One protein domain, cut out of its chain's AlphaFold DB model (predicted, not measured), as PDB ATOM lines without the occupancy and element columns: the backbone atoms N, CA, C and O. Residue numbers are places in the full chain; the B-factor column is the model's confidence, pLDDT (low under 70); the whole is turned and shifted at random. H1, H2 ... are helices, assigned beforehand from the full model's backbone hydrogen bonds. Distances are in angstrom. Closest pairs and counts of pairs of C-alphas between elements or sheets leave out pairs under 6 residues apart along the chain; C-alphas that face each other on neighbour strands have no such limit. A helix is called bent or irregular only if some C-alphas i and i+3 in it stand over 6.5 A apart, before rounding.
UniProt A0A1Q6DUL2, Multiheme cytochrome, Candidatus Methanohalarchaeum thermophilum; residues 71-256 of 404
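This is residues 71 to 256 of the 404 residues of the protein "Multiheme cytochrome" of Candidatus Methanohalarchaeum thermophilum (UniProt A0A1Q6DUL2). Three long helices, H5, H6 and H7, make an up-and-down bundle, with H6 and H7 packed side by side on the later part of H5, which runs on past them at its first end. There the short helices H3 and H4 sit, with H2 near H3, while H1 and the unnamed residues 71 to 95 lie on the side of H6 away from H5. The printed part has 186 residues with seven named helices, H1 to H7 in order, and no named strand; the class is all helix, though under half of the residues, 92, are in named elements. It is compact, with a radius of gyration of the C-alphas of 18.1 A, and elongated, spanning 60 by 33 by 31 A.

After the unnamed residues 71 to 95 comes H1, residues 96 to 101, beginning at C-alpha 96 (144.508, 118.935, 132.269). H2 is residues 127 to 131, H3 residues 140 to 145 and H4 residues 147 to 150. H5, residues 155 to 186, begins at C-alpha 155 (149.658, 138.706, 145.729) and is 46.2 A long. H6, residues 204 to 226, is 32.0 A long; it has a kink of 41 degrees near residue 211 and is irregular, with C-alphas 205 and 208 8.7 A apart. H7, residues 239 to 254, is 22.3 A long and ends at C-alpha 254 (160.016, 99.967, 145.123).

H5 is the hub, touching three helices. Its residues 173 to 184 touch H6, a helical hairpin at a shallow tilt of 17 degrees, opposite ways; the closest C-alphas, of Ala 184 and Leu 213, are 7.0 A apart. H6 and H7, also a hairpin, touch at a shallow tilt of 19 degrees, opposite ways, with the closest C-alphas, of Ala 216 and Ala 249, 4.1 A apart. H5 touches H7 at 18 degrees, a shallow tilt, the same way; the C-alphas of Val 176 and Glu 250 are closest, at 5.8 A. H3 touches H5 at residues 155 to 159, closest at the C-alphas of Ala 144 and Ala 155, 4.7 A. H3 and H4 only just touch, only at the corner, with 3 pairs of C-alphas within 8 A; the closest, of Ala 144 and Ser 150, are 5.1 A apart. H2 is close to H3 but not clearly touching, and H1 stands likewise to H6. Every O i to N i+4 pair is within hydrogen-bond range in H1, H2, H3, H5 and H7, and 17 of 19 in H6; H4 is too short for such a pair.

The two C-alphas farthest apart, of Glu 147 and Asp 205, are 59.8 A apart. The printed part has no cut. The links H1 to H2, H5 to H6 and H6 to H7 are long. The mean pLDDT of the printed part is 75.0; 58 residues are under 70, among them residues 79 to 91, 102 to 122 and 193 to 206.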
ATOM      1  N   CYS A  71     137.258 124.397 127.832       90.00
ATOM      2  CA  CYS A  71     138.685 124.066 127.825       90.00
ATOM      3  C   CYS A  71     138.889 122.546 127.775       90.00
ATOM      4  O   CYS A  71     139.659 122.022 126.970       90.00
ATOM      5  N   GLY A  72     138.111 121.835 128.588       88.25
ATOM      6  CA  GLY A  72     138.116 120.389 128.694       88.25
ATOM      7  C   GLY A  72     137.613 119.649 127.472       88.25
ATOM      8  O   GLY A  72     137.754 118.440 127.444       88.25
ATOM      9  N   SER A  73     137.084 120.318 126.447       88.25
ATOM     10  CA  SER A  73     136.762 119.677 125.165       88.25
ATOM     11  C   SER A  73     138.002 119.381 124.310       88.25
ATOM     12  O   SER A  73     137.968 118.456 123.500       88.25
ATOM     13  N   CYS A  74     139.104 120.100 124.551       90.44
ATOM     14  CA  CYS A  74     140.384 119.909 123.867       90.44
ATOM     15  C   CYS A  74     141.491 119.446 124.825       90.44
ATOM     16  O   CYS A  74     142.284 118.580 124.477       90.44
ATOM     17  N   HIS A  75     141.520 119.974 126.051       89.00
ATOM     18  CA  HIS A  75     142.522 119.637 127.068       89.00
ATOM     19  C   HIS A  75     142.094 118.444 127.924       89.00
ATOM     20  O   HIS A  75     142.143 118.485 129.150       89.00
ATOM     21  N   ASN A  76     141.604 117.388 127.286       82.94
ATOM     22  CA  ASN A  76     141.241 116.144 127.941       82.94
ATOM     23  C   ASN A  76     142.161 115.050 127.405       82.94
ATOM     24  O   ASN A  76     142.246 114.846 126.202       82.94
ATOM     25  N   GLY A  77     142.849 114.319 128.274       80.56
ATOM     26  CA  GLY A  77     143.620 113.144 127.860       80.56
ATOM     27  C   GLY A  77     142.715 111.968 127.463       80.56
ATOM     28  O   GLY A  77     142.996 110.841 127.858       80.56
ATOM     29  N   GLN A  78     141.568 112.198 126.804       77.00
ATOM     30  CA  GLN A  78     140.609 111.139 126.473       77.00
ATOM     31  C   GLN A  78     141.268 110.016 125.673       77.00
ATOM     32  O   GLN A  78     142.179 110.225 124.878       77.00
ATOM     33  N   GLY A  79     140.773 108.798 125.899       69.31
ATOM     34  CA  GLY A  79     141.326 107.578 125.312       69.31
ATOM     35  C   GLY A  79     142.501 106.992 126.092       69.31
ATOM     36  O   GLY A  79     142.910 105.873 125.796       69.31
ATOM     37  N   THR A  80     143.000 107.685 127.119       65.94
ATOM     38  CA  THR A  80     144.067 107.165 127.976       65.94
ATOM     39  C   THR A  80     143.501 106.476 129.214       65.94
ATOM     40  O   THR A  80     142.549 106.935 129.847       65.94
ATOM     41  N   SER A  81     144.055 105.311 129.536       66.12
ATOM     42  CA  SER A  81     143.663 104.494 130.679       66.12
ATOM     43  C   SER A  81     144.917 103.874 131.294       66.12
ATOM     44  O   SER A  81     145.817 103.489 130.546       66.12
ATOM     45  N   PRO A  82     144.967 103.679 132.627       55.31
ATOM     46  CA  PRO A  82     145.999 102.865 133.262       55.31
ATOM     47  C   PRO A  82     145.904 101.379 132.884       55.31
ATOM     48  O   PRO A  82     146.791 100.605 133.244       55.31
ATOM     49  N   GLN A  83     144.852 100.955 132.161       59.28
ATOM     50  CA  GLN A  83     144.843  99.708 131.382       59.28
ATOM     51  C   GLN A  83     145.752  99.884 130.162       59.28
ATOM     52  O   GLN A  83     145.337  99.880 129.009       59.28
ATOM     53  N   PHE A  84     147.007 100.128 130.495       58.28
ATOM     54  CA  PHE A  84     148.141 100.318 129.636       58.28
ATOM     55  C   PHE A  84     148.339  99.050 128.809       58.28
ATOM     56  O   PHE A  84     148.509  97.967 129.374       58.28
ATOM     57  N   ASP A  85     148.308  99.183 127.484       59.06
ATOM     58  CA  ASP A  85     148.942  98.211 126.606       59.06
ATOM     59  C   ASP A  85     150.383  98.696 126.364       59.06
ATOM     60  O   ASP A  85     150.572  99.665 125.614       59.06
ATOM     61  N   PRO A  86     151.390  98.034 126.970       52.62
ATOM     62  CA  PRO A  86     152.801  98.381 126.816       52.62
ATOM     63  C   PRO A  86     153.276  98.487 125.381       52.62
ATOM     64  O   PRO A  86     154.231  99.207 125.096       52.62
ATOM     65  N   THR A  87     152.604  97.781 124.482       52.81
ATOM     66  CA  THR A  87     152.993  97.678 123.083       52.81
ATOM     67  C   THR A  87     152.480  98.839 122.238       52.81
ATOM     68  O   THR A  87     153.019  99.093 121.164       52.81
ATOM     69  N   THR A  88     151.470  99.573 122.718       59.47
ATOM     70  CA  THR A  88     150.831 100.651 121.944       59.47
ATOM     71  C   THR A  88     151.425 102.034 122.194       59.47
ATOM     72  O   THR A  88     151.156 102.946 121.420       59.47
ATOM     73  N   GLY A  89     152.265 102.188 123.227       57.69
ATOM     74  CA  GLY A  89     153.131 103.361 123.390       57.69
ATOM     75  C   GLY A  89     152.414 104.714 123.444       57.69
ATOM     76  O   GLY A  89     153.009 105.714 123.051       57.69
ATOM     77  N   PHE A  90     151.157 104.778 123.895       59.06
ATOM     78  CA  PHE A  90     150.436 106.050 123.954       59.06
ATOM     79  C   PHE A  90     151.031 106.963 125.026       59.06
ATOM     80  O   PHE A  90     150.802 106.762 126.218       59.06
ATOM     81  N   ALA A  91     151.760 107.983 124.578       68.06
ATOM     82  CA  ALA A  91     152.132 109.112 125.407       68.06
ATOM     83  C   ALA A  91     150.863 109.855 125.837       68.06
ATOM     84  O   ALA A  91     149.976 110.161 125.031       68.06
ATOM     85  N   LEU A  92     150.757 110.126 127.133       78.44
ATOM     86  CA  LEU A  92     149.661 110.915 127.661       78.44
ATOM     87  C   LEU A  92     149.898 112.393 127.348       78.44
ATOM     88  O   LEU A  92     150.799 113.027 127.892       78.44
ATOM     89  N   HIS A  93     149.067 112.954 126.476       80.75
ATOM     90  CA  HIS A  93     149.151 114.361 126.105       80.75
ATOM     91  C   HIS A  93     148.081 115.174 126.842       80.75
ATOM     92  O   HIS A  93     146.906 114.803 126.839       80.75
ATOM     93  N   HIS A  94     148.507 116.272 127.483       84.88
ATOM     94  CA  HIS A  94     147.656 117.329 128.053       84.88
ATOM     95  C   HIS A  94     146.380 116.837 128.790       84.88
ATOM     96  O   HIS A  94     145.258 117.212 128.428       84.88
ATOM     97  N   PRO A  95     146.504 116.000 129.847       88.44
ATOM     98  CA  PRO A  95     145.398 115.512 130.673       88.44
ATOM     99  C   PRO A  95     144.830 116.561 131.652       88.44
ATOM    100  O   PRO A  95     144.294 116.182 132.693       88.44
ATOM    101  N   ASN A  96     144.893 117.862 131.340       87.69
ATOM    102  CA  ASN A  96     144.508 118.935 132.269       87.69
ATOM    103  C   ASN A  96     143.078 118.778 132.798       87.69
ATOM    104  O   ASN A  96     142.838 118.876 133.997       87.69
ATOM    105  N   HIS A  97     142.111 118.485 131.930       85.56
ATOM    106  CA  HIS A  97     140.713 118.362 132.332       85.56
ATOM    107  C   HIS A  97     140.447 117.157 133.249       85.56
ATOM    108  O   HIS A  97     139.819 117.358 134.285       85.56
ATOM    109  N   PRO A  98     140.952 115.936 132.966       82.69
ATOM    110  CA  PRO A  98     140.934 114.836 133.932       82.69
ATOM    111  C   PRO A  98     141.583 115.160 135.285       82.69
ATOM    112  O   PRO A  98     141.049 114.751 136.318       82.69
ATOM    113  N   THR A  99     142.700 115.896 135.293       82.19
ATOM    114  CA  THR A  99     143.351 116.363 136.531       82.19
ATOM    115  C   THR A  99     142.444 117.321 137.306       82.19
ATOM    116  O   THR A  99     142.316 117.217 138.529       82.19
ATOM    117  N   TYR A 100     141.789 118.224 136.573       77.56
ATOM    118  CA  TYR A 100     140.966 119.306 137.095       77.56
ATOM    119  C   TYR A 100     139.595 118.858 137.613       77.56
ATOM    120  O   TYR A 100     139.270 119.065 138.782       77.56
ATOM    121  N   GLU A 101     138.768 118.241 136.762       72.38
ATOM    122  CA  GLU A 101     137.384 117.899 137.118       72.38
ATOM    123  C   GLU A 101     137.304 116.767 138.144       72.38
ATOM    124  O   GLU A 101     136.268 116.611 138.796       72.38
ATOM    125  N   HIS A 102     138.404 116.030 138.331       63.72
ATOM    126  CA  HIS A 102     138.439 114.749 139.015       63.72
ATOM    127  C   HIS A 102     137.482 113.770 138.326       63.72
ATOM    128  O   HIS A 102     136.278 113.999 138.221       63.72
ATOM    129  N   LEU A 103     137.989 112.634 137.854       51.22
ATOM    130  CA  LEU A 103     137.139 111.582 137.303       51.22
ATOM    131  C   LEU A 103     136.159 111.093 138.386       51.22
ATOM    132  O   LEU A 103     136.455 110.178 139.152       51.22
ATOM    133  N   LYS A 104     134.966 111.694 138.459       43.88
ATOM    134  CA  LYS A 104     133.816 111.154 139.181       43.88
ATOM    135  C   LYS A 104     133.376 109.894 138.431       43.88
ATOM    136  O   LYS A 104     132.442 109.948 137.641       43.88
ATOM    137  N   GLY A 105     134.072 108.774 138.649       45.06
ATOM    138  CA  GLY A 105     133.598 107.456 138.220       45.06
ATOM    139  C   GLY A 105     134.612 106.381 137.809       45.06
ATOM    140  O   GLY A 105     134.205 105.231 137.799       45.06
ATOM    141  N   GLU A 106     135.883 106.655 137.499       44.44
ATOM    142  CA  GLU A 106     136.833 105.645 136.952       44.44
ATOM    143  C   GLU A 106     138.302 106.098 137.181       44.44
ATOM    144  O   GLU A 106     138.536 107.255 137.534       44.44
ATOM    145  N   PRO A 107     139.348 105.318 136.849       50.56
ATOM    146  CA  PRO A 107     139.834 104.043 137.398       50.56
ATOM    147  C   PRO A 107     140.706 104.200 138.675       50.56
ATOM    148  O   PRO A 107     141.333 103.243 139.130       50.56
ATOM    149  N   PHE A 108     140.789 105.400 139.265       50.84
ATOM    150  CA  PHE A 108     141.722 105.705 140.368       50.84
ATOM    151  C   PHE A 108     141.183 105.431 141.794       50.84
ATOM    152  O   PHE A 108     141.933 105.627 142.761       50.84
ATOM    153  N   GLY A 109     139.946 104.919 141.909       48.16
ATOM    154  CA  GLY A 109     139.285 104.456 143.144       48.16
ATOM    155  C   GLY A 109     138.545 105.540 143.950       48.16
ATOM    156  O   GLY A 109     138.863 106.719 143.843       48.16
ATOM    157  N   GLU A 110     137.586 105.131 144.799       50.41
ATOM    158  CA  GLU A 110     136.754 105.993 145.680       50.41
ATOM    159  C   GLU A 110     137.543 106.745 146.783       50.41
ATOM    160  O   GLU A 110     136.980 107.526 147.551       50.41
ATOM    161  N   GLU A 111     138.852 106.518 146.892       47.03
ATOM    162  CA  GLU A 111     139.686 106.979 148.011       47.03
ATOM    163  C   GLU A 111     140.325 108.364 147.800       47.03
ATOM    164  O   GLU A 111     141.151 108.799 148.599       47.03
ATOM    165  N   SER A 112     140.006 109.090 146.728       42.91
ATOM    166  CA  SER A 112     140.353 110.515 146.609       42.91
ATOM    167  C   SER A 112     139.233 111.386 147.175       42.91
ATOM    168  O   SER A 112     138.507 112.075 146.467       42.91
ATOM    169  N   GLN A 113     139.091 111.378 148.499       40.53
ATOM    170  CA  GLN A 113     138.093 112.197 149.197       40.53
ATOM    171  C   GLN A 113     138.470 113.692 149.287       40.53
ATOM    172  O   GLN A 113     137.895 114.423 150.086       40.53
ATOM    173  N   TRP A 114     139.387 114.169 148.437       42.78
ATOM    174  CA  TRP A 114     139.700 115.588 148.285       42.78
ATOM    175  C   TRP A 114     139.208 116.109 146.930       42.78
ATOM    176  O   TRP A 114     139.908 116.105 145.927       42.78
ATOM    177  N   ILE A 115     137.925 116.471 146.963       46.00
ATOM    178  CA  ILE A 115     137.334 117.714 146.465       46.00
ATOM    179  C   ILE A 115     137.887 118.251 145.128       46.00
ATOM    180  O   ILE A 115     138.835 119.031 145.090       46.00
ATOM    181  N   ALA A 116     137.165 117.978 144.042       42.66
ATOM    182  CA  ALA A 116     137.103 118.912 142.922       42.66
ATOM    183  C   ALA A 116     136.609 120.278 143.441       42.66
ATOM    184  O   ALA A 116     135.437 120.410 143.794       42.66
ATOM    185  N   GLY A 117     137.496 121.269 143.540       47.09
ATOM    186  CA  GLY A 117     137.116 122.684 143.605       47.09
ATOM    187  C   GLY A 117     136.188 123.132 144.744       47.09
ATOM    188  O   GLY A 117     135.300 123.939 144.498       47.09
ATOM    189  N   GLU A 118     136.386 122.699 145.991       50.22
ATOM    190  CA  GLU A 118     135.957 123.510 147.142       50.22
ATOM    191  C   GLU A 118     137.183 124.277 147.620       50.22
ATOM    192  O   GLU A 118     137.841 123.944 148.604       50.22
ATOM    193  N   HIS A 119     137.480 125.351 146.888       59.06
ATOM    194  CA  HIS A 119     138.176 126.480 147.484       59.06
ATOM    195  C   HIS A 119     137.426 126.853 148.779       59.06
ATOM    196  O   HIS A 119     136.191 126.714 148.808       59.06
ATOM    197  N   PRO A 120     138.104 127.331 149.845       57.00
ATOM    198  CA  PRO A 120     137.418 127.839 151.028       57.00
ATOM    199  C   PRO A 120     136.180 128.657 150.631       57.00
ATOM    200  O   PRO A 120     136.286 129.545 149.779       57.00
ATOM    201  N   ASN A 121     135.022 128.320 151.220       61.25
ATOM    202  CA  ASN A 121     133.670 128.825 150.905       61.25
ATOM    203  C   ASN A 121     132.886 128.117 149.777       61.25
ATOM    204  O   ASN A 121     131.917 128.692 149.282       61.25
ATOM    205  N   ASN A 122     133.245 126.888 149.388       65.19
ATOM    206  CA  ASN A 122     132.558 126.114 148.338       65.19
ATOM    207  C   ASN A 122     132.516 126.845 146.981       65.19
ATOM    208  O   ASN A 122     131.568 126.676 146.207       65.19
ATOM    209  N   LYS A 123     133.515 127.694 146.698       70.62
ATOM    210  CA  LYS A 123     133.633 128.342 145.389       70.62
ATOM    211  C   LYS A 123     134.232 127.336 144.411       70.62
ATOM    212  O   LYS A 123     135.364 126.897 144.604       70.62
ATOM    213  N   VAL A 124     133.475 127.033 143.362       74.00
ATOM    214  CA  VAL A 124     133.983 126.348 142.173       74.00
ATOM    215  C   VAL A 124     134.859 127.350 141.432       74.00
ATOM    216  O   VAL A 124     134.372 128.400 141.015       74.00
ATOM    217  N   ILE A 125     136.150 127.054 141.352       78.94
ATOM    218  CA  ILE A 125     137.068 127.755 140.453       78.94
ATOM    219  C   ILE A 125     136.788 127.233 139.037       78.94
ATOM    220  O   ILE A 125     136.292 126.115 138.875       78.94
ATOM    221  N   GLU A 126     137.044 128.024 138.009       84.62
ATOM    222  CA  GLU A 126     137.024 127.619 136.603       84.62
ATOM    223  C   GLU A 126     138.402 127.874 135.978       84.62
ATOM    224  O   GLU A 126     139.173 128.703 136.460       84.62
ATOM    225  N   CYS A 127     138.720 127.214 134.859       84.50
ATOM    226  CA  CYS A 127     140.022 127.377 134.196       84.50
ATOM    227  C   CYS A 127     140.345 128.856 133.891       84.50
ATOM    228  O   CYS A 127     141.481 129.303 134.035       84.50
ATOM    229  N   THR A 128     139.332 129.635 133.506       85.44
ATOM    230  CA  THR A 128     139.475 131.056 133.158       85.44
ATOM    231  C   THR A 128     139.715 131.973 134.353       85.44
ATOM    232  O   THR A 128     140.182 133.092 134.146       85.44
ATOM    233  N   ASP A 129     139.425 131.529 135.578       82.56
ATOM    234  CA  ASP A 129     139.661 132.333 136.783       82.56
ATOM    235  C   ASP A 129     141.169 132.527 137.008       82.56
ATOM    236  O   ASP A 129     141.612 133.613 137.389       82.56
ATOM    237  N   CYS A 130     141.962 131.499 136.678       81.19
ATOM    238  CA  CYS A 130     143.420 131.501 136.803       81.19
ATOM    239  C   CYS A 130     144.147 131.912 135.507       81.19
ATOM    240  O   CYS A 130     145.135 132.639 135.564       81.19
ATOM    241  N   HIS A 131     143.657 131.475 134.340       83.31
ATOM    242  CA  HIS A 131     144.335 131.666 133.041       83.31
ATOM    243  C   HIS A 131     143.856 132.883 132.238       83.31
ATOM    244  O   HIS A 131     144.410 133.217 131.187       83.31
ATOM    245  N   GLY A 132     142.793 133.543 132.701       83.31
ATOM    246  CA  GLY A 132     142.106 134.586 131.946       83.31
ATOM    247  C   GLY A 132     141.341 134.046 130.729       83.31
ATOM    248  O   GLY A 132     141.429 132.881 130.356       83.31
ATOM    249  N   ALA A 133     140.550 134.916 130.094       82.50
ATOM    250  CA  ALA A 133     139.655 134.518 129.000       82.50
ATOM    251  C   ALA A 133     140.333 134.415 127.617       82.50
ATOM    252  O   ALA A 133     139.868 133.659 126.771       82.50
ATOM    253  N   HIS A 134     141.395 135.194 127.366       84.81
ATOM    254  CA  HIS A 134     142.060 135.265 126.051       84.81
ATOM    255  C   HIS A 134     143.592 135.321 126.117       84.81
ATOM    256  O   HIS A 134     144.247 135.296 125.077       84.81
ATOM    257  N   GLU A 135     144.155 135.442 127.319       82.56
ATOM    258  CA  GLU A 135     145.605 135.451 127.528       82.56
ATOM    259  C   GLU A 135     146.134 134.018 127.645       82.56
ATOM    260  O   GLU A 135     147.200 133.733 127.113       82.56
ATOM    261  N   PHE A 136     145.351 133.115 128.259       82.88
ATOM    262  CA  PHE A 136     145.690 131.701 128.484       82.88
ATOM    263  C   PHE A 136     147.032 131.506 129.199       82.88
ATOM    264  O   PHE A 136     147.707 130.493 129.034       82.88
ATOM    265  N   THR A 137     147.422 132.505 129.984       80.62
ATOM    266  CA  THR A 137     148.635 132.509 130.785       80.62
ATOM    267  C   THR A 137     148.241 132.667 132.236       80.62
ATOM    268  O   THR A 137     147.457 133.555 132.575       80.62
ATOM    269  N   PHE A 138     148.829 131.847 133.095       80.62
ATOM    270  CA  PHE A 138     148.733 132.058 134.525       80.62
ATOM    271  C   PHE A 138     149.558 133.287 134.938       80.62
ATOM    272  O   PHE A 138     150.738 133.394 134.605       80.62
ATOM    273  N   ASP A 139     148.946 134.193 135.699       79.31
ATOM    274  CA  ASP A 139     149.613 135.346 136.305       79.31
ATOM    275  C   ASP A 139     149.206 135.444 137.781       79.31
ATOM    276  O   ASP A 139     148.087 135.846 138.113       79.31
ATOM    277  N   ALA A 140     150.134 135.091 138.676       73.56
ATOM    278  CA  ALA A 140     149.908 135.089 140.121       73.56
ATOM    279  C   ALA A 140     149.476 136.461 140.662       73.56
ATOM    280  O   ALA A 140     148.651 136.539 141.573       73.56
ATOM    281  N   GLU A 141     150.033 137.548 140.119       75.69
ATOM    282  CA  GLU A 141     149.725 138.907 140.563       75.69
ATOM    283  C   GLU A 141     148.316 139.291 140.119       75.69
ATOM    284  O   GLU A 141     147.534 139.820 140.916       75.69
ATOM    285  N   LYS A 142     147.956 138.948 138.877       79.38
ATOM    286  CA  LYS A 142     146.608 139.154 138.351       79.38
ATOM    287  C   LYS A 142     145.580 138.348 139.131       79.38
ATOM    288  O   LYS A 142     144.607 138.945 139.586       79.38
ATOM    289  N   VAL A 143     145.807 137.052 139.346       77.81
ATOM    290  CA  VAL A 143     144.916 136.174 140.123       77.81
ATOM    291  C   VAL A 143     144.717 136.725 141.531       77.81
ATOM    292  O   VAL A 143     143.587 136.940 141.955       77.81
ATOM    293  N   ALA A 144     145.792 137.064 142.238       75.19
ATOM    294  CA  ALA A 144     145.678 137.589 143.592       75.19
ATOM    295  C   ALA A 144     145.083 139.005 143.679       75.19
ATOM    296  O   ALA A 144     144.628 139.414 144.747       75.19
ATOM    297  N   SER A 145     145.082 139.763 142.580       78.00
ATOM    298  CA  SER A 145     144.417 141.068 142.501       78.00
ATOM    299  C   SER A 145     142.911 140.976 142.234       78.00
ATOM    300  O   SER A 145     142.205 141.967 142.427       78.00
ATOM    301  N   GLN A 146     142.400 139.811 141.811       78.31
ATOM    302  CA  GLN A 146     140.965 139.612 141.620       78.31
ATOM    303  C   GLN A 146     140.257 139.672 142.974       78.31
ATOM    304  O   GLN A 146     140.678 139.019 143.929       78.31
ATOM    305  N   GLU A 147     139.162 140.437 143.062       76.12
ATOM    306  CA  GLU A 147     138.412 140.664 144.310       76.12
ATOM    307  C   GLU A 147     138.086 139.343 145.025       76.12
ATOM    308  O   GLU A 147     138.247 139.217 146.238       76.12
ATOM    309  N   GLU A 148     137.743 138.328 144.240       66.88
ATOM    310  CA  GLU A 148     137.296 137.015 144.689       66.88
ATOM    311  C   GLU A 148     138.419 136.121 145.240       66.88
ATOM    312  O   GLU A 148     138.141 135.185 145.988       66.88
ATOM    313  N   CYS A 149     139.673 136.400 144.881       71.31
ATOM    314  CA  CYS A 149     140.859 135.688 145.364       71.31
ATOM    315  C   CYS A 149     141.563 136.492 146.467       71.31
ATOM    316  O   CYS A 149     142.033 135.925 147.456       71.31
ATOM    317  N   SER A 150     141.560 137.823 146.337       76.75
ATOM    318  CA  SER A 150     142.271 138.777 147.197       76.75
ATOM    319  C   SER A 150     141.846 138.746 148.672       76.75
ATOM    320  O   SER A 150     142.610 139.137 149.555       76.75
ATOM    321  N   SER A 151     140.633 138.257 148.966       69.12
ATOM    322  CA  SER A 151     140.125 138.133 150.338       69.12
ATOM    323  C   SER A 151     140.809 137.028 151.145       69.12
ATOM    324  O   SER A 151     140.768 137.056 152.374       69.12
ATOM    325  N   CYS A 152     141.404 136.044 150.464       69.88
ATOM    326  CA  CYS A 152     142.093 134.908 151.079       69.88
ATOM    327  C   CYS A 152     143.582 134.862 150.711       69.88
ATOM    328  O   CYS A 152     144.387 134.397 151.513       69.88
ATOM    329  N   HIS A 153     143.945 135.394 149.542       75.88
ATOM    330  CA  HIS A 153     145.290 135.367 148.981       75.88
ATOM    331  C   HIS A 153     145.805 136.791 148.781       75.88
ATOM    332  O   HIS A 153     145.213 137.560 148.034       75.88
ATOM    333  N   ASN A 154     146.922 137.166 149.406       77.94
ATOM    334  CA  ASN A 154     147.628 138.386 148.997       77.94
ATOM    335  C   ASN A 154     148.619 138.051 147.867       77.94
ATOM    336  O   ASN A 154     149.142 136.942 147.828       77.94
ATOM    337  N   ALA A 155     148.881 138.987 146.947       70.69
ATOM    338  CA  ALA A 155     149.658 138.706 145.729       70.69
ATOM    339  C   ALA A 155     151.071 138.176 145.975       70.69
ATOM    340  O   ALA A 155     151.496 137.228 145.320       70.69
ATOM    341  N   SER A 156     151.775 138.739 146.957       73.69
ATOM    342  CA  SER A 156     153.096 138.249 147.348       73.69
ATOM    343  C   SER A 156     153.040 136.833 147.922       73.69
ATOM    344  O   SER A 156     153.855 135.999 147.550       73.69
ATOM    345  N   GLY A 157     152.058 136.560 148.781       79.81
ATOM    346  CA  GLY A 157     151.906 135.292 149.482       79.81
ATOM    347  C   GLY A 157     151.434 134.176 148.564       79.81
ATOM    348  O   GLY A 157     151.969 133.085 148.646       79.81
ATOM    349  N   LEU A 158     150.506 134.445 147.637       77.19
ATOM    350  CA  LEU A 158     150.074 133.439 146.661       77.19
ATOM    351  C   LEU A 158     151.239 132.999 145.780       77.19
ATOM    352  O   LEU A 158     151.463 131.807 145.604       77.19
ATOM    353  N   ARG A 159     152.004 133.961 145.253       79.00
ATOM    354  CA  ARG A 159     153.155 133.656 144.406       79.00
ATOM    355  C   ARG A 159     154.218 132.867 145.165       79.00
ATOM    356  O   ARG A 159     154.754 131.912 144.622       79.00
ATOM    357  N   GLU A 160     154.523 133.267 146.397       82.38
ATOM    358  CA  GLU A 160     155.482 132.567 147.259       82.38
ATOM    359  C   GLU A 160     155.009 131.143 147.575       82.38
ATOM    360  O   GLU A 160     155.734 130.201 147.289       82.38
ATOM    361  N   THR A 161     153.763 130.968 148.027       80.50
ATOM    362  CA  THR A 161     153.193 129.651 148.345       80.50
ATOM    363  C   THR A 161     153.138 128.719 147.139       80.50
ATOM    364  O   THR A 161     153.472 127.546 147.275       80.50
ATOM    365  N   VAL A 162     152.734 129.201 145.957       78.88
ATOM    366  CA  VAL A 162     152.718 128.329 144.775       78.88
ATOM    367  C   VAL A 162     154.143 127.996 144.332       78.88
ATOM    368  O   VAL A 162     154.405 126.851 143.991       78.88
ATOM    369  N   ASN A 163     155.087 128.940 144.397       81.50
ATOM    370  CA  ASN A 163     156.486 128.648 144.080       81.50
ATOM    371  C   ASN A 163     157.102 127.621 145.040       81.50
ATOM    372  O   ASN A 163     157.830 126.746 144.584       81.50
ATOM    373  N   GLU A 164     156.824 127.725 146.341       84.75
ATOM    374  CA  GLU A 164     157.264 126.748 147.343       84.75
ATOM    375  C   GLU A 164     156.638 125.373 147.079       84.75
ATOM    376  O   GLU A 164     157.364 124.393 146.974       84.75
ATOM    377  N   SER A 165     155.318 125.303 146.864       83.31
ATOM    378  CA  SER A 165     154.623 124.042 146.553       83.31
ATOM    379  C   SER A 165     155.145 123.389 145.264       83.31
ATOM    380  O   SER A 165     155.409 122.188 145.246       83.31
ATOM    381  N   VAL A 166     155.367 124.174 144.203       83.56
ATOM    382  CA  VAL A 166     155.943 123.680 142.942       83.56
ATOM    383  C   VAL A 166     157.379 123.199 143.146       83.56
ATOM    384  O   VAL A 166     157.731 122.152 142.616       83.56
ATOM    385  N   ALA A 167     158.204 123.923 143.909       85.25
ATOM    386  CA  ALA A 167     159.583 123.518 144.177       85.25
ATOM    387  C   ALA A 167     159.654 122.216 144.989       85.25
ATOM    388  O   ALA A 167     160.399 121.313 144.613       85.25
ATOM    389  N   ASP A 168     158.850 122.103 146.049       88.19
ATOM    390  CA  ASP A 168     158.766 120.902 146.881       88.19
ATOM    391  C   ASP A 168     158.281 119.702 146.052       88.19
ATOM    392  O   ASP A 168     158.900 118.639 146.059       88.19
ATOM    393  N   PHE A 169     157.210 119.880 145.271       87.94
ATOM    394  CA  PHE A 169     156.683 118.822 144.409       87.94
ATOM    395  C   PHE A 169     157.661 118.426 143.296       87.94
ATOM    396  O   PHE A 169     157.784 117.243 142.987       87.94
ATOM    397  N   GLN A 170     158.369 119.389 142.696       87.81
ATOM    398  CA  GLN A 170     159.383 119.113 141.677       87.81
ATOM    399  C   GLN A 170     160.538 118.292 142.256       87.81
ATOM    400  O   GLN A 170     160.997 117.365 141.598       87.81
ATOM    401  N   GLN A 171     160.976 118.592 143.483       90.00
ATOM    402  CA  GLN A 171     162.000 117.794 144.150       90.00
ATOM    403  C   GLN A 171     161.533 116.344 144.347       90.00
ATOM    404  O   GLN A 171     162.245 115.423 143.954       90.00
ATOM    405  N   GLU A 172     160.332 116.137 144.905       92.50
ATOM    406  CA  GLU A 172     159.758 114.792 145.068       92.50
ATOM    407  C   GLU A 172     159.638 114.073 143.706       92.50
ATOM    408  O   GLU A 172     159.945 112.887 143.583       92.50
ATOM    409  N   TYR A 173     159.218 114.794 142.660       91.69
ATOM    410  CA  TYR A 173     159.121 114.261 141.303       91.69
ATOM    411  C   TYR A 173     160.482 113.801 140.765       91.69
ATOM    412  O   TYR A 173     160.576 112.693 140.240       91.69
ATOM    413  N   ASP A 174     161.529 114.618 140.903       89.56
ATOM    414  CA  ASP A 174     162.877 114.315 140.409       89.56
ATOM    415  C   ASP A 174     163.473 113.077 141.098       89.56
ATOM    416  O   ASP A 174     164.135 112.261 140.448       89.56
ATOM    417  N   GLU A 175     163.199 112.894 142.393       92.75
ATOM    418  CA  GLU A 175     163.612 111.714 143.162       92.75
ATOM    419  C   GLU A 175     162.957 110.433 142.611       92.75
ATOM    420  O   GLU A 175     163.656 109.482 142.243       92.75
ATOM    421  N   VAL A 176     161.627 110.421 142.449       93.31
ATOM    422  CA  VAL A 176     160.900 109.253 141.912       93.31
ATOM    423  C   VAL A 176     161.226 109.009 140.436       93.31
ATOM    424  O   VAL A 176     161.314 107.862 139.990       93.31
ATOM    425  N   TYR A 177     161.434 110.070 139.658       91.31
ATOM    426  CA  TYR A 177     161.843 109.958 138.264       91.31
ATOM    427  C   TYR A 177     163.238 109.329 138.142       91.31
ATOM    428  O   TYR A 177     163.417 108.415 137.340       91.31
ATOM    429  N   SER A 178     164.191 109.718 138.993       88.50
ATOM    430  CA  SER A 178     165.528 109.105 139.039       88.50
ATOM    431  C   SER A 178     165.462 107.609 139.369       88.50
ATOM    432  O   SER A 178     166.118 106.799 138.711       88.50
ATOM    433  N   MET A 179     164.608 107.215 140.324       91.75
ATOM    434  CA  MET A 179     164.347 105.798 140.613       91.75
ATOM    435  C   MET A 179     163.790 105.059 139.391       91.75
ATOM    436  O   MET A 179     164.160 103.917 139.120       91.75
ATOM    437  N   MET A 180     162.887 105.696 138.644       93.31
ATOM    438  CA  MET A 180     162.313 105.120 137.433       93.31
ATOM    439  C   MET A 180     163.378 104.886 136.356       93.31
ATOM    440  O   MET A 180     163.400 103.798 135.779       93.31
ATOM    441  N   GLU A 181     164.296 105.833 136.139       88.12
ATOM    442  CA  GLU A 181     165.422 105.660 135.212       88.12
ATOM    443  C   GLU A 181     166.345 104.511 135.649       88.12
ATOM    444  O   GLU A 181     166.707 103.663 134.831       88.12
ATOM    445  N   GLU A 182     166.677 104.421 136.940       87.12
ATOM    446  CA  GLU A 182     167.486 103.328 137.491       87.12
ATOM    447  C   GLU A 182     166.827 101.960 137.248       87.12
ATOM    448  O   GLU A 182     167.474 101.026 136.758       87.12
ATOM    449  N   LYS A 183     165.525 101.834 137.538       90.00
ATOM    450  CA  LYS A 183     164.771 100.586 137.341       90.00
ATOM    451  C   LYS A 183     164.616 100.243 135.863       90.00
ATOM    452  O   LYS A 183     164.761  99.079 135.494       90.00
ATOM    453  N   ALA A 184     164.364 101.235 135.013       87.44
ATOM    454  CA  ALA A 184     164.297 101.064 133.568       87.44
ATOM    455  C   ALA A 184     165.614 100.532 133.005       87.44
ATOM    456  O   ALA A 184     165.617  99.505 132.324       87.44
ATOM    457  N   ASN A 185     166.731 101.161 133.374       82.69
ATOM    458  CA  ASN A 185     168.065 100.733 132.974       82.69
ATOM    459  C   ASN A 185     168.370  99.310 133.468       82.69
ATOM    460  O   ASN A 185     168.821  98.453 132.708       82.69
ATOM    461  N   SER A 186     168.044  99.015 134.727       83.25
ATOM    462  CA  SER A 186     168.227  97.680 135.313       83.25
ATOM    463  C   SER A 186     167.441  96.585 134.582       83.25
ATOM    464  O   SER A 186     167.926  95.465 134.418       83.25
ATOM    465  N   LEU A 187     166.241  96.915 134.095       83.31
ATOM    466  CA  LEU A 187     165.390  96.014 133.317       83.31
ATOM    467  C   LEU A 187     165.714  96.009 131.810       83.31
ATOM    468  O   LEU A 187     165.039  95.308 131.048       83.31
ATOM    469  N   GLY A 188     166.710  96.787 131.365       79.56
ATOM    470  CA  GLY A 188     167.051  96.959 129.951       79.56
ATOM    471  C   GLY A 188     165.924  97.594 129.127       79.56
ATOM    472  O   GLY A 188     165.756  97.273 127.951       79.56
ATOM    473  N   VAL A 189     165.104  98.446 129.745       80.75
ATOM    474  CA  VAL A 189     163.977  99.143 129.114       80.75
ATOM    475  C   VAL A 189     164.398 100.566 128.768       80.75
ATOM    476  O   VAL A 189     164.722 101.355 129.648       80.75
ATOM    477  N   ASN A 190     164.335 100.928 127.485       76.25
ATOM    478  CA  ASN A 190     164.493 102.319 127.070       76.25
ATOM    479  C   ASN A 190     163.163 103.071 127.236       76.25
ATOM    480  O   ASN A 190     162.193 102.815 126.522       76.25
ATOM    481  N   ILE A 191     163.133 104.003 128.181       76.44
ATOM    482  CA  ILE A 191     161.982 104.859 128.510       76.44
ATOM    483  C   ILE A 191     161.925 106.152 127.682       76.44
ATOM    484  O   ILE A 191     160.874 106.782 127.625       76.44
ATOM    485  N   HIS A 192     163.015 106.534 127.006       73.06
ATOM    486  CA  HIS A 192     163.115 107.788 126.243       73.06
ATOM    487  C   HIS A 192     162.812 107.622 124.741       73.06
ATOM    488  O   HIS A 192     162.841 108.596 123.989       73.06
ATOM    489  N   GLY A 193     162.531 106.400 124.278       55.94
ATOM    490  CA  GLY A 193     162.199 106.097 122.883       55.94
ATOM    491  C   GLY A 193     160.736 106.400 122.561       55.94
ATOM    492  O   GLY A 193     159.894 105.507 122.618       55.94
ATOM    493  N   GLY A 194     160.439 107.664 122.258       46.66
ATOM    494  CA  GLY A 194     159.109 108.151 121.874       46.66
ATOM    495  C   GLY A 194     158.901 108.369 120.373       46.66
ATOM    496  O   GLY A 194     157.929 109.023 120.008       46.66
ATOM    497  N   ASP A 195     159.778 107.862 119.501       46.41
ATOM    498  CA  ASP A 195     159.478 107.843 118.065       46.41
ATOM    499  C   ASP A 195     158.559 106.658 117.753       46.41
ATOM    500  O   ASP A 195     158.842 105.515 118.124       46.41
ATOM    501  N   SER A 196     157.471 106.935 117.031       48.66
ATOM    502  CA  SER A 196     156.406 105.992 116.644       48.66
ATOM    503  C   SER A 196     156.882 104.719 115.931       48.66
ATOM    504  O   SER A 196     156.095 103.793 115.736       48.66
ATOM    505  N   ASP A 197     158.152 104.672 115.534       46.88
ATOM    506  CA  ASP A 197     158.743 103.612 114.723       46.88
ATOM    507  C   ASP A 197     159.420 102.504 115.553       46.88
ATOM    508  O   ASP A 197     159.753 101.454 115.002       46.88
ATOM    509  N   HIS A 198     159.586 102.690 116.871       46.72
ATOM    510  CA  HIS A 198     160.194 101.693 117.763       46.72
ATOM    511  C   HIS A 198     159.272 101.391 118.955       46.72
ATOM    512  O   HIS A 198     159.426 101.991 120.020       46.72
ATOM    513  N   PRO A 199     158.302 100.466 118.812       52.53
ATOM    514  CA  PRO A 199     157.468 100.054 119.935       52.53
ATOM    515  C   PRO A 199     158.347  99.537 121.081       52.53
ATOM    516  O   PRO A 199     159.307  98.798 120.853       52.53
ATOM    517  N   ARG A 200     158.020  99.936 122.316       58.22
ATOM    518  CA  ARG A 200     158.727  99.507 123.529       58.22
ATOM    519  C   ARG A 200     158.650  97.970 123.614       58.22
ATOM    520  O   ARG A 200     157.581  97.411 123.853       58.22
ATOM    521  N   ASP A 201     159.762  97.278 123.354       53.16
ATOM    522  CA  ASP A 201     159.798  95.809 123.294       53.16
ATOM    523  C   ASP A 201     159.894  95.199 124.702       53.16
ATOM    524  O   ASP A 201     160.961  95.041 125.309       53.16
ATOM    525  N   PHE A 202     158.737  94.853 125.256       55.91
ATOM    526  CA  PHE A 202     158.635  94.123 126.509       55.91
ATOM    527  C   PHE A 202     158.571  92.611 126.218       55.91
ATOM    528  O   PHE A 202     157.495  92.051 126.041       55.91
ATOM    529  N   THR A 203     159.721  91.929 126.162       50.81
ATOM    530  CA  THR A 203     159.820  90.457 126.004       50.81
ATOM    531  C   THR A 203     159.470  89.652 127.279       50.81
ATOM    532  O   THR A 203     159.429  90.188 128.386       50.81
ATOM    533  N   GLN A 204     159.177  88.349 127.110       52.19
ATOM    534  CA  GLN A 204     158.388  87.457 127.991       52.19
ATOM    535  C   GLN A 204     158.907  87.194 129.425       52.19
ATOM    536  O   GLN A 204     158.086  86.901 130.292       52.19
ATOM    537  N   ASP A 205     160.205  87.307 129.711       51.25
ATOM    538  CA  ASP A 205     160.761  86.811 130.989       51.25
ATOM    539  C   ASP A 205     160.604  87.786 132.178       51.25
ATOM    540  O   ASP A 205     160.805  87.390 133.322       51.25
ATOM    541  N   TYR A 206     160.162  89.030 131.934       62.06
ATOM    542  CA  TYR A 206     160.019  90.081 132.963       62.06
ATOM    543  C   TYR A 206     158.698  90.850 132.878       62.06
ATOM    544  O   TYR A 206     158.643  92.029 133.223       62.06
ATOM    545  N   GLN A 207     157.635  90.220 132.370       75.31
ATOM    546  CA  GLN A 207     156.371  90.913 132.083       75.31
ATOM    547  C   GLN A 207     155.778  91.614 133.308       75.31
ATOM    548  O   GLN A 207     155.274  92.725 133.171       75.31
ATOM    549  N   ASP A 208     155.889  91.021 134.497       85.25
ATOM    550  CA  ASP A 208     155.315  91.598 135.714       85.25
ATOM    551  C   ASP A 208     156.066  92.869 136.142       85.25
ATOM    552  O   ASP A 208     155.444  93.917 136.328       85.25
ATOM    553  N   GLU A 209     157.400  92.828 136.193       88.25
ATOM    554  CA  GLU A 209     158.232  93.981 136.566       88.25
ATOM    555  C   GLU A 209     158.195  95.089 135.514       88.25
ATOM    556  O   GLU A 209     158.034  96.269 135.832       88.25
ATOM    557  N   LYS A 210     158.222  94.710 134.233       84.50
ATOM    558  CA  LYS A 210     158.012  95.633 133.114       84.50
ATOM    559  C   LYS A 210     156.628  96.281 133.175       84.50
ATOM    560  O   LYS A 210     156.514  97.469 132.891       84.50
ATOM    561  N   THR A 211     155.597  95.546 133.599       85.31
ATOM    562  CA  THR A 211     154.241  96.082 133.807       85.31
ATOM    563  C   THR A 211     154.186  97.064 134.978       85.31
ATOM    564  O   THR A 211     153.489  98.076 134.884       85.31
ATOM    565  N   LYS A 212     154.900  96.804 136.081       90.50
ATOM    566  CA  LYS A 212     155.009  97.760 137.197       90.50
ATOM    567  C   LYS A 212     155.716  99.039 136.754       90.50
ATOM    568  O   LYS A 212     155.155 100.118 136.941       90.50
ATOM    569  N   LEU A 213     156.870  98.912 136.089       90.12
ATOM    570  CA  LEU A 213     157.627 100.043 135.544       90.12
ATOM    571  C   LEU A 213     156.763 100.877 134.598       90.12
ATOM    572  O   LEU A 213     156.648 102.084 134.751       90.12
ATOM    573  N   ALA A 214     156.093 100.222 133.658       86.06
ATOM    574  CA  ALA A 214     155.158 100.843 132.737       86.06
ATOM    575  C   ALA A 214     154.056 101.664 133.424       86.06
ATOM    576  O   ALA A 214     153.766 102.788 133.017       86.06
ATOM    577  N   LYS A 215     153.436 101.113 134.472       87.62
ATOM    578  CA  LYS A 215     152.410 101.820 135.249       87.62
ATOM    579  C   LYS A 215     152.992 103.012 136.007       87.62
ATOM    580  O   LYS A 215     152.335 104.047 136.075       87.62
ATOM    581  N   ALA A 216     154.204 102.882 136.550       91.44
ATOM    582  CA  ALA A 216     154.904 103.994 137.187       91.44
ATOM    583  C   ALA A 216     155.199 105.112 136.173       91.44
ATOM    584  O   ALA A 216     154.856 106.265 136.424       91.44
ATOM    585  N   VAL A 217     155.717 104.758 134.991       89.12
ATOM    586  CA  VAL A 217     155.939 105.689 133.873       89.12
ATOM    587  C   VAL A 217     154.641 106.385 133.480       89.12
ATOM    588  O   VAL A 217     154.636 107.601 133.359       89.12
ATOM    589  N   PHE A 218     153.523 105.663 133.363       87.38
ATOM    590  CA  PHE A 218     152.224 106.272 133.068       87.38
ATOM    591  C   PHE A 218     151.828 107.344 134.095       87.38
ATOM    592  O   PHE A 218     151.344 108.406 133.716       87.38
ATOM    593  N   TYR A 219     152.033 107.099 135.394       89.62
ATOM    594  CA  TYR A 219     151.729 108.101 136.420       89.62
ATOM    595  C   TYR A 219     152.650 109.327 136.336       89.62
ATOM    596  O   TYR A 219     152.167 110.448 136.486       89.62
ATOM    597  N   LEU A 220     153.940 109.140 136.043       90.12
ATOM    598  CA  LEU A 220     154.893 110.242 135.853       90.12
ATOM    599  C   LEU A 220     154.605 111.039 134.565       90.12
ATOM    600  O   LEU A 220     154.618 112.271 134.578       90.12
ATOM    601  N   GLU A 221     154.262 110.356 133.470       87.12
ATOM    602  CA  GLU A 221     153.810 110.969 132.214       87.12
ATOM    603  C   GLU A 221     152.478 111.715 132.402       87.12
ATOM    604  O   GLU A 221     152.279 112.768 131.807       87.12
ATOM    605  N   PHE A 222     151.579 111.242 133.273       86.94
ATOM    606  CA  PHE A 222     150.362 111.978 133.635       86.94
ATOM    607  C   PHE A 222     150.686 113.306 134.311       86.94
ATOM    608  O   PHE A 222     150.142 114.338 133.921       86.94
ATOM    609  N   ILE A 223     151.589 113.290 135.292       88.88
ATOM    610  CA  ILE A 223     152.010 114.491 136.022       88.88
ATOM    611  C   ILE A 223     152.697 115.489 135.075       88.88
ATOM    612  O   ILE A 223     152.367 116.673 135.066       88.88
ATOM    613  N   THR A 224     153.619 115.025 134.230       87.56
ATOM    614  CA  THR A 224     154.376 115.904 133.318       87.56
ATOM    615  C   THR A 224     153.599 116.353 132.090       87.56
ATOM    616  O   THR A 224     153.786 117.482 131.624       87.56
ATOM    617  N   GLY A 225     152.747 115.481 131.556       86.50
ATOM    618  CA  GLY A 225     151.891 115.754 130.410       86.50
ATOM    619  C   GLY A 225     150.826 116.791 130.735       86.50
ATOM    620  O   GLY A 225     150.419 117.539 129.848       86.50
ATOM    621  N   GLU A 226     150.389 116.855 131.995       85.00
ATOM    622  CA  GLU A 226     149.481 117.883 132.502       85.00
ATOM    623  C   GLU A 226     150.142 119.271 132.401       85.00
ATOM    624  O   GLU A 226     149.551 120.205 131.863       85.00
ATOM    625  N   GLY A 227     151.423 119.371 132.756       83.06
ATOM    626  CA  GLY A 227     152.263 120.515 132.404       83.06
ATOM    627  C   GLY A 227     152.116 121.747 133.297       83.06
ATOM    628  O   GLY A 227     152.822 122.724 133.050       83.06
ATOM    629  N   SER A 228     151.280 121.705 134.337       79.50
ATOM    630  CA  SER A 228     151.178 122.788 135.320       79.50
ATOM    631  C   SER A 228     152.445 122.878 136.195       79.50
ATOM    632  O   SER A 228     152.914 123.971 136.489       79.50
ATOM    633  N   PHE A 229     153.127 121.751 136.431       71.00
ATOM    634  CA  PHE A 229     154.327 121.646 137.281       71.00
ATOM    635  C   PHE A 229     155.667 122.048 136.635       71.00
ATOM    636  O   PHE A 229     156.715 121.905 137.259       71.00
ATOM    637  N   LYS A 230     155.696 122.498 135.375       65.12
ATOM    638  CA  LYS A 230     156.976 122.793 134.703       65.12
ATOM    639  C   LYS A 230     157.598 124.078 135.253       65.12
ATOM    640  O   LYS A 230     156.911 125.084 135.398       65.12
ATOM    641  N   ALA A 231     158.913 124.062 135.486       45.75
ATOM    642  CA  ALA A 231     159.674 125.199 136.007       45.75
ATOM    643  C   ALA A 231     159.296 126.531 135.322       45.75
ATOM    644  O   ALA A 231     159.492 126.710 134.119       45.75
ATOM    645  N   GLY A 232     158.757 127.468 136.109       51.69
ATOM    646  CA  GLY A 232     158.303 128.784 135.644       51.69
ATOM    647  C   GLY A 232     156.801 128.898 135.352       51.69
ATOM    648  O   GLY A 232     156.328 130.014 135.143       51.69
ATOM    649  N   VAL A 233     156.048 127.794 135.384       51.56
ATOM    650  CA  VAL A 233     154.581 127.784 135.363       51.56
ATOM    651  C   VAL A 233     154.096 127.574 136.797       51.56
ATOM    652  O   VAL A 233     154.450 126.609 137.462       51.56
ATOM    653  N   ILE A 234     153.358 128.556 137.306       50.34
ATOM    654  CA  ILE A 234     152.894 128.641 138.696       50.34
ATOM    655  C   ILE A 234     151.470 128.082 138.733       50.34
ATOM    656  O   ILE A 234     150.523 128.782 139.068       50.34
ATOM    657  N   ASP A 235     151.273 126.853 138.275       60.22
ATOM    658  CA  ASP A 235     149.948 126.253 138.290       60.22
ATOM    659  C   ASP A 235     150.065 124.822 138.783       60.22
ATOM    660  O   ASP A 235     150.985 124.102 138.431       60.22
ATOM    661  N   VAL A 236     149.158 124.417 139.649       65.75
ATOM    662  CA  VAL A 236     149.053 123.034 140.077       65.75
ATOM    663  C   VAL A 236     147.569 122.752 140.073       65.75
ATOM    664  O   VAL A 236     146.867 123.071 141.035       65.75
ATOM    665  N   HIS A 237     147.061 122.187 138.971       80.50
ATOM    666  CA  HIS A 237     145.613 121.967 138.834       80.50
ATOM    667  C   HIS A 237     145.066 121.086 139.960       80.50
ATOM    668  O   HIS A 237     143.905 121.241 140.340       80.50
ATOM    669  N   ASN A 238     145.884 120.171 140.509       83.50
ATOM    670  CA  ASN A 238     145.504 119.313 141.633       83.50
ATOM    671  C   ASN A 238     146.723 118.719 142.379       83.50
ATOM    672  O   ASN A 238     147.125 117.584 142.110       83.50
ATOM    673  N   GLU A 239     147.304 119.457 143.335       83.75
ATOM    674  CA  GLU A 239     148.508 119.026 144.083       83.75
ATOM    675  C   GLU A 239     148.286 117.689 144.812       83.75
ATOM    676  O   GLU A 239     149.112 116.785 144.659       83.75
ATOM    677  N   PRO A 240     147.163 117.481 145.537       84.38
ATOM    678  CA  PRO A 240     146.921 116.211 146.215       84.38
ATOM    679  C   PRO A 240     146.838 115.020 145.257       84.38
ATOM    680  O   PRO A 240     147.304 113.929 145.593       84.38
ATOM    681  N   LEU A 241     146.255 115.200 144.065       83.50
ATOM    682  CA  LEU A 241     146.244 114.156 143.042       83.50
ATOM    683  C   LEU A 241     147.652 113.902 142.501       83.50
ATOM    684  O   LEU A 241     148.035 112.738 142.416       83.50
ATOM    685  N   GLY A 242     148.417 114.954 142.194       87.19
ATOM    686  CA  GLY A 242     149.816 114.845 141.771       87.19
ATOM    687  C   GLY A 242     150.638 114.019 142.759       87.19
ATOM    688  O   GLY A 242     151.193 112.991 142.380       87.19
ATOM    689  N   LYS A 243     150.603 114.377 144.050       88.69
ATOM    690  CA  LYS A 243     151.291 113.640 145.128       88.69
ATOM    691  C   LYS A 243     150.795 112.201 145.272       88.69
ATOM    692  O   LYS A 243     151.583 111.281 145.470       88.69
ATOM    693  N   LYS A 244     149.489 111.966 145.116       87.62
ATOM    694  CA  LYS A 244     148.917 110.609 145.138       87.62
ATOM    695  C   LYS A 244     149.406 109.756 143.964       87.62
ATOM    696  O   LYS A 244     149.657 108.568 144.151       87.62
ATOM    697  N   LEU A 245     149.483 110.317 142.759       88.94
ATOM    698  CA  LEU A 245     150.003 109.622 141.578       88.94
ATOM    699  C   LEU A 245     151.504 109.360 141.715       88.94
ATOM    700  O   LEU A 245     151.948 108.260 141.400       88.94
ATOM    701  N   LEU A 246     152.244 110.324 142.264       92.56
ATOM    702  CA  LEU A 246     153.668 110.205 142.538       92.56
ATOM    703  C   LEU A 246     153.962 109.073 143.532       92.56
ATOM    704  O   LEU A 246     154.704 108.157 143.198       92.56
ATOM    705  N   GLY A 247     153.271 109.036 144.676       93.31
ATOM    706  CA  GLY A 247     153.414 107.941 145.644       93.31
ATOM    707  C   GLY A 247     152.969 106.574 145.099       93.31
ATOM    708  O   GLY A 247     153.503 105.539 145.487       93.31
ATOM    709  N   LYS A 248     152.014 106.531 144.154       92.06
ATOM    710  CA  LYS A 248     151.682 105.288 143.431       92.06
ATOM    711  C   LYS A 248     152.807 104.848 142.492       92.06
ATOM    712  O   LYS A 248     153.003 103.645 142.342       92.06
ATOM    713  N   ALA A 249     153.483 105.786 141.828       93.06
ATOM    714  CA  ALA A 249     154.630 105.490 140.978       93.06
ATOM    715  C   ALA A 249     155.796 104.964 141.820       93.06
ATOM    716  O   ALA A 249     156.302 103.885 141.530       93.06
ATOM    717  N   GLU A 250     156.137 105.659 142.903       96.00
ATOM    718  CA  GLU A 250     157.171 105.260 143.861       96.00
ATOM    719  C   GLU A 250     156.930 103.843 144.399       96.00
ATOM    720  O   GLU A 250     157.776 102.971 144.220       96.00
ATOM    721  N   ALA A 251     155.735 103.557 144.930       95.44
ATOM    722  CA  ALA A 251     155.408 102.233 145.463       95.44
ATOM    723  C   ALA A 251     155.519 101.109 144.415       95.44
ATOM    724  O   ALA A 251     155.889  99.982 144.744       95.44
ATOM    725  N   LEU A 252     155.199 101.391 143.145       93.81
ATOM    726  CA  LEU A 252     155.396 100.430 142.057       93.81
ATOM    727  C   LEU A 252     156.880 100.201 141.764       93.81
ATOM    728  O   LEU A 252     157.248  99.069 141.478       93.81
ATOM    729  N   LEU A 253     157.704 101.250 141.816       94.44
ATOM    730  CA  LEU A 253     159.146 101.175 141.569       94.44
ATOM    731  C   LEU A 253     159.887 100.461 142.705       94.44
ATOM    732  O   LEU A 253     160.800  99.681 142.436       94.44
ATOM    733  N   GLU A 254     159.485 100.682 143.956       94.81
ATOM    734  CA  GLU A 254     160.016  99.967 145.123       94.81
ATOM    735  C   GLU A 254     159.713  98.464 145.069       94.81
ATOM    736  O   GLU A 254     160.558  97.651 145.441       94.81
ATOM    737  N   ASP A 255     158.533  98.091 144.563       94.56
ATOM    738  CA  ASP A 255     158.117  96.695 144.389       94.56
ATOM    739  C   ASP A 255     158.781  96.015 143.177       94.56
ATOM    740  O   ASP A 255     158.566  94.821 142.958       94.56
ATOM    741  N   ILE A 256     159.577  96.744 142.378       92.69
ATOM    742  CA  ILE A 256     160.335  96.137 141.282       92.69
ATOM    743  C   ILE A 256     161.520  95.346 141.825       92.69
ATOM    744  O   ILE A 256     162.533  95.926 142.245       92.69
TER     745      ILE A 256